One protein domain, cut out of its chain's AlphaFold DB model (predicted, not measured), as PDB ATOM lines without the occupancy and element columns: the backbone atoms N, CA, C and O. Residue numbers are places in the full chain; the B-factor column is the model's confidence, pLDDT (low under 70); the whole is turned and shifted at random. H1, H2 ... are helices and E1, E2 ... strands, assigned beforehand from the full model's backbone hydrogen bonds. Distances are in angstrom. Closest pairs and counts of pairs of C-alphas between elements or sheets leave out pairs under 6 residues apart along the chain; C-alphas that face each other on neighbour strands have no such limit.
ATOM      1  N   THR A 235       7.834 -26.100 -17.424       53.69
ATOM      2  CA  THR A 235       9.258 -26.005 -17.046       53.69
ATOM      3  C   THR A 235       9.431 -25.401 -15.653       53.69
ATOM      4  O   THR A 235      10.114 -25.988 -14.823       53.69
ATOM      5  N   GLU A 236       8.708 -24.324 -15.321       57.19
ATOM      6  CA  GLU A 236       8.747 -23.713 -13.982       57.19
ATOM      7  C   GLU A 236       8.267 -24.660 -12.871       57.19
ATOM      8  O   GLU A 236       8.749 -24.601 -11.738       57.19
ATOM      9  N   THR A 237       7.301 -25.531 -13.173       62.72
ATOM     10  CA  THR A 237       6.812 -26.539 -12.220       62.72
ATOM     11  C   THR A 237       7.863 -27.624 -11.983       62.72
ATOM     12  O   THR A 237       8.057 -28.048 -10.843       62.72
ATOM     13  N   THR A 238       8.585 -28.020 -13.032       58.97
ATOM     14  CA  THR A 238       9.663 -29.017 -12.960       58.97
ATOM     15  C   THR A 238      10.862 -28.463 -12.188       58.97
ATOM     16  O   THR A 238      11.310 -29.089 -11.229       58.97
ATOM     17  N   ASP A 239      11.286 -27.232 -12.484       67.06
ATOM     18  CA  ASP A 239      12.382 -26.555 -11.779       67.06
ATOM     19  C   ASP A 239      12.087 -26.378 -10.283       67.06
ATOM     20  O   ASP A 239      12.947 -26.609  -9.428       67.06
ATOM     21  N   LYS A 240      10.845 -26.010  -9.933       74.06
ATOM     22  CA  LYS A 240      10.408 -25.917  -8.530       74.06
ATOM     23  C   LYS A 240      10.425 -27.274  -7.831       74.06
ATOM     24  O   LYS A 240      10.847 -27.343  -6.677       74.06
ATOM     25  N   ALA A 241       9.987 -28.339  -8.503       69.94
ATOM     26  CA  ALA A 241       9.999 -29.690  -7.947       69.94
ATOM     27  C   ALA A 241      11.432 -30.199  -7.719       69.94
ATOM     28  O   ALA A 241      11.734 -30.711  -6.638       69.94
ATOM     29  N   VAL A 242      12.330 -29.985  -8.688       71.31
ATOM     30  CA  VAL A 242      13.756 -30.322  -8.573       71.31
ATOM     31  C   VAL A 242      14.386 -29.560  -7.413       71.31
ATOM     32  O   VAL A 242      15.001 -30.171  -6.540       71.31
ATOM     33  N   LYS A 243      14.167 -28.244  -7.330       78.50
ATOM     34  CA  LYS A 243      14.706 -27.418  -6.245       78.50
ATOM     35  C   LYS A 243      14.216 -27.868  -4.866       78.50
ATOM     36  O   LYS A 243      15.020 -28.015  -3.952       78.50
ATOM     37  N   ALA A 244      12.921 -28.151  -4.717       77.75
ATOM     38  CA  ALA A 244      12.356 -28.631  -3.456       77.75
ATOM     39  C   ALA A 244      12.922 -30.002  -3.037       77.75
ATOM     40  O   ALA A 244      13.130 -30.255  -1.847       77.75
ATOM     41  N   LEU A 245      13.200 -30.890  -3.997       69.25
ATOM     42  CA  LEU A 245      13.819 -32.190  -3.734       69.25
ATOM     43  C   LEU A 245      15.297 -32.070  -3.368       69.25
ATOM     44  O   LEU A 245      15.728 -32.752  -2.439       69.25
ATOM     45  N   VAL A 246      16.046 -31.187  -4.037       73.25
ATOM     46  CA  VAL A 246      17.430 -30.855  -3.669       73.25
ATOM     47  C   VAL A 246      17.470 -30.335  -2.234       73.25
ATOM     48  O   VAL A 246      18.171 -30.905  -1.403       73.25
ATOM     49  N   GLU A 247      16.625 -29.360  -1.892       77.94
ATOM     50  CA  GLU A 247      16.533 -28.828  -0.526       77.94
ATOM     51  C   GLU A 247      16.138 -29.908   0.499       77.94
ATOM     52  O   GLU A 247      16.652 -29.933   1.620       77.94
ATOM     53  N   LYS A 248      15.243 -30.839   0.142       75.50
ATOM     54  CA  LYS A 248      14.849 -31.962   1.010       75.50
ATOM     55  C   LYS A 248      15.980 -32.982   1.190       75.50
ATOM     56  O   LYS A 248      16.153 -33.498   2.294       75.50
ATOM     57  N   ALA A 249      16.746 -33.275   0.141       63.56
ATOM     58  CA  ALA A 249      17.895 -34.177   0.193       63.56
ATOM     59  C   ALA A 249      19.039 -33.581   1.024       63.56
ATOM     60  O   ALA A 249      19.604 -34.269   1.878       63.56
ATOM     61  N   GLU A 250      19.304 -32.284   0.858       69.44
ATOM     62  CA  GLU A 250      20.265 -31.533   1.664       69.44
ATOM     63  C   GLU A 250      19.858 -31.493   3.143       69.44
ATOM     64  O   GLU A 250      20.682 -31.800   4.007       69.44
ATOM     65  N   LYS A 251      18.576 -31.228   3.445       68.31
ATOM     66  CA  LYS A 251      18.025 -31.306   4.814       68.31
ATOM     67  C   LYS A 251      18.117 -32.711   5.416       68.31
ATOM     68  O   LYS A 251      18.265 -32.842   6.627       68.31
ATOM     69  N   ALA A 252      18.069 -33.757   4.592       63.09
ATOM     70  CA  ALA A 252      18.247 -35.148   5.010       63.09
ATOM     71  C   ALA A 252      19.726 -35.590   5.088       63.09
ATOM     72  O   ALA A 252      19.996 -36.776   5.278       63.09
ATOM     73  N   GLY A 253      20.689 -34.677   4.903       49.28
ATOM     74  CA  GLY A 253      22.123 -34.983   4.929       49.28
ATOM     75  C   GLY A 253      22.626 -35.784   3.722       49.28
ATOM     76  O   GLY A 253      23.780 -36.211   3.702       49.28
ATOM     77  N   ARG A 254      21.792 -35.983   2.694       59.38
ATOM     78  CA  ARG A 254      22.164 -36.648   1.439       59.38
ATOM     79  C   ARG A 254      22.752 -35.609   0.492       59.38
ATOM     80  O   ARG A 254      22.072 -35.097  -0.388       59.38
ATOM     81  N   ARG A 255      24.028 -35.272   0.688       58.25
ATOM     82  CA  ARG A 255      24.764 -34.465  -0.293       58.25
ATOM     83  C   ARG A 255      24.995 -35.310  -1.540       58.25
ATOM     84  O   ARG A 255      25.688 -36.323  -1.486       58.25
ATOM     85  N   HIS A 256      24.395 -34.901  -2.649       62.19
ATOM     86  CA  HIS A 256      24.698 -35.476  -3.951       62.19
ATOM     87  C   HIS A 256      26.024 -34.893  -4.441       62.19
ATOM     88  O   HIS A 256      26.263 -33.695  -4.328       62.19
ATOM     89  N   SER A 257      26.914 -35.746  -4.943       67.88
ATOM     90  CA  SER A 257      28.251 -35.341  -5.391       67.88
ATOM     91  C   SER A 257      28.268 -34.695  -6.781       67.88
ATOM     92  O   SER A 257      29.345 -34.381  -7.274       67.88
ATOM     93  N   GLY A 258      27.109 -34.536  -7.426       80.31
ATOM     94  CA  GLY A 258      26.987 -34.031  -8.791       80.31
ATOM     95  C   GLY A 258      25.762 -33.141  -8.975       80.31
ATOM     96  O   GLY A 258      24.866 -33.114  -8.130       80.31
ATOM     97  N   GLU A 259      25.741 -32.421 -10.094       89.19
ATOM     98  CA  GLU A 259      24.635 -31.553 -10.496       89.19
ATOM     99  C   GLU A 259      23.371 -32.379 -10.759       89.19
ATOM    100  O   GLU A 259      23.408 -33.375 -11.485       89.19
ATOM    101  N   VAL A 260      22.255 -31.971 -10.153       89.06
ATOM    102  CA  VAL A 260      20.936 -32.549 -10.420       89.06
ATOM    103  C   VAL A 260      20.378 -31.906 -11.677       89.06
ATOM    104  O   VAL A 260      20.219 -30.691 -11.720       89.06
ATOM    105  N   VAL A 261      20.064 -32.724 -12.679       90.06
ATOM    106  CA  VAL A 261      19.499 -32.250 -13.948       90.06
ATOM    107  C   VAL A 261      17.993 -32.443 -14.027       90.06
ATOM    108  O   VAL A 261      17.325 -31.645 -14.669       90.06
ATOM    109  N   ASP A 262      17.453 -33.487 -13.390       91.38
ATOM    110  CA  ASP A 262      16.012 -33.744 -13.368       91.38
ATOM    111  C   ASP A 262      15.646 -34.802 -12.311       91.38
ATOM    112  O   ASP A 262      16.482 -35.248 -11.520       91.38
ATOM    113  N   THR A 263      14.391 -35.239 -12.320       91.50
ATOM    114  CA  THR A 263      13.869 -36.385 -11.590       91.50
ATOM    115  C   THR A 263      13.279 -37.399 -12.575       91.50
ATOM    116  O   THR A 263      12.491 -37.066 -13.454       91.50
ATOM    117  N   ASP A 264      13.664 -38.664 -12.432       92.50
ATOM    118  CA  ASP A 264      13.157 -39.762 -13.247       92.50
ATOM    119  C   ASP A 264      11.658 -40.026 -12.971       92.50
ATOM    120  O   ASP A 264      11.072 -39.542 -12.000       92.50
ATOM    121  N   THR A 265      11.005 -40.832 -13.811       91.31
ATOM    122  CA  THR A 265       9.566 -41.134 -13.700       91.31
ATOM    123  C   THR A 265       9.172 -41.877 -12.417       91.31
ATOM    124  O   THR A 265       7.984 -42.060 -12.159       91.31
ATOM    125  N   ARG A 266      10.141 -42.295 -11.591       92.56
ATOM    126  CA  ARG A 266       9.939 -42.923 -10.276       92.56
ATOM    127  C   ARG A 266      10.247 -41.967  -9.121       92.56
ATOM    128  O   ARG A 266      10.290 -42.406  -7.973       92.56
ATOM    129  N   GLY A 267      10.484 -40.686  -9.398       89.94
ATOM    130  CA  GLY A 267      10.821 -39.705  -8.372       89.94
ATOM    131  C   GLY A 267      12.288 -39.749  -7.932       89.94
ATOM    132  O   GLY A 267      12.619 -39.187  -6.888       89.94
ATOM    133  N   GLN A 268      13.174 -40.431  -8.669       90.38
ATOM    134  CA  GLN A 268      14.596 -40.520  -8.328       90.38
ATOM    135  C   GLN A 268      15.389 -39.414  -9.015       90.38
ATOM    136  O   GLN A 268      15.223 -39.167 -10.203       90.38
ATOM    137  N   ILE A 269      16.308 -38.795  -8.283       92.12
ATOM    138  CA  ILE A 269      17.194 -37.757  -8.813       92.12
ATOM    139  C   ILE A 269      18.014 -38.298  -9.995       92.12
ATOM    140  O   ILE A 269      18.622 -39.371  -9.916       92.12
ATOM    141  N   LEU A 270      18.052 -37.530 -11.080       91.38
ATOM    142  CA  LEU A 270      18.932 -37.731 -12.223       91.38
ATOM    143  C   LEU A 270      20.080 -36.725 -12.127       91.38
ATOM    144  O   LEU A 270      19.860 -35.517 -12.067       91.38
ATOM    145  N   LEU A 271      21.308 -37.235 -12.098       93.12
ATOM    146  CA  LEU A 271      22.521 -36.415 -12.072       93.12
ATOM    147  C   LEU A 271      23.050 -36.188 -13.491       93.12
ATOM    148  O   LEU A 271      22.879 -37.057 -14.348       93.12
ATOM    149  N   ALA A 272      23.747 -35.078 -13.725       91.06
ATOM    150  CA  ALA A 272      24.329 -34.734 -15.025       91.06
ATOM    151  C   ALA A 272      25.210 -35.859 -15.600       91.06
ATOM    152  O   ALA A 272      25.045 -36.253 -16.752       91.06
ATOM    153  N   ASP A 273      26.059 -36.477 -14.772       92.19
ATOM    154  CA  ASP A 273      26.934 -37.593 -15.181       92.19
ATOM    155  C   ASP A 273      26.171 -38.855 -15.629       92.19
ATOM    156  O   ASP A 273      26.715 -39.717 -16.338       92.19
ATOM    157  N   ASN A 274      24.906 -38.958 -15.210       92.62
ATOM    158  CA  ASN A 274      23.979 -40.034 -15.544       92.62
ATOM    159  C   ASN A 274      23.057 -39.679 -16.720       92.62
ATOM    160  O   ASN A 274      22.361 -40.566 -17.220       92.62
ATOM    161  N   TYR A 275      23.066 -38.429 -17.195       93.69
ATOM    162  CA  TYR A 275      22.318 -38.013 -18.377       93.69
ATOM    163  C   TYR A 275      23.014 -38.529 -19.641       93.69
ATOM    164  O   TYR A 275      23.795 -37.847 -20.302       93.69
ATOM    165  N   LYS A 276      22.767 -39.802 -19.950       95.62
ATOM    166  CA  LYS A 276      23.312 -40.506 -21.116       95.62
ATOM    167  C   LYS A 276      22.172 -41.234 -21.820       95.62
ATOM    168  O   LYS A 276      21.987 -42.428 -21.565       95.62
TER     169      LYS A 276
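This is residues 235 to 276 of the 459 residues of an uncharacterized protein of Spirochaetales bacterium (UniProt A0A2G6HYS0). One long helix, H1, has a small two-stranded hairpin, E1 and E2, close to its residues 238 to 249, with E1 the nearer strand; from the helix's last residue the link of residues 252 to 259 folds back to the hairpin, and residues 272 to 276 make a tail after E2. The printed part has 42 residues, with one named helix and two named strands in the order H1, E1, E2. The sheet has the order E1 - E2 and is antiparallel, and the class is mixed, helices and strands. The whole is compact, with a radius of gyration of the C-alphas of 10.0 A and a rounded outline of 25 by 23 by 17 A.

H1 is residues 235 to 251, 24.1 A from first to last C-alpha, beginning at C-alpha 235 at (9.258, -26.005, -17.046) and ending at C-alpha 251 at (18.025, -31.306, 4.814). E1 is residues 260 to 263, 8.1 A long. E2 is residues 269 to 271, 6.4 A long, and ends at C-alpha 271 at (22.521, -36.415, -12.072).

In H1 every O i to N i+4 pair is within hydrogen-bond range. H1 and E1 have 5 pairs of C-alphas within 8 A, the closest being those of Val 242 and Asp 262, 6.3 A apart. H1 and E2 are near each other, with 5 pairs of C-alphas within 10 A. E1 and E2 form a hairpin, antiparallel at 145 degrees between their directions. Across it N 261 and O 270 are 2.9 A apart and N 270 and O 262 are 2.8 A apart, both within hydrogen-bond range.

The two C-alphas farthest apart are those of Lys 251 and Lys 276, 28.0 A. The printed part has no cut. The link from H1 to E1 is short, the link from E1 to E2 is tight, and neither is long. The mean pLDDT of the printed part of this model is 77.6; residues 235 to 239, 241, 245 and 249 to 257 are under 70.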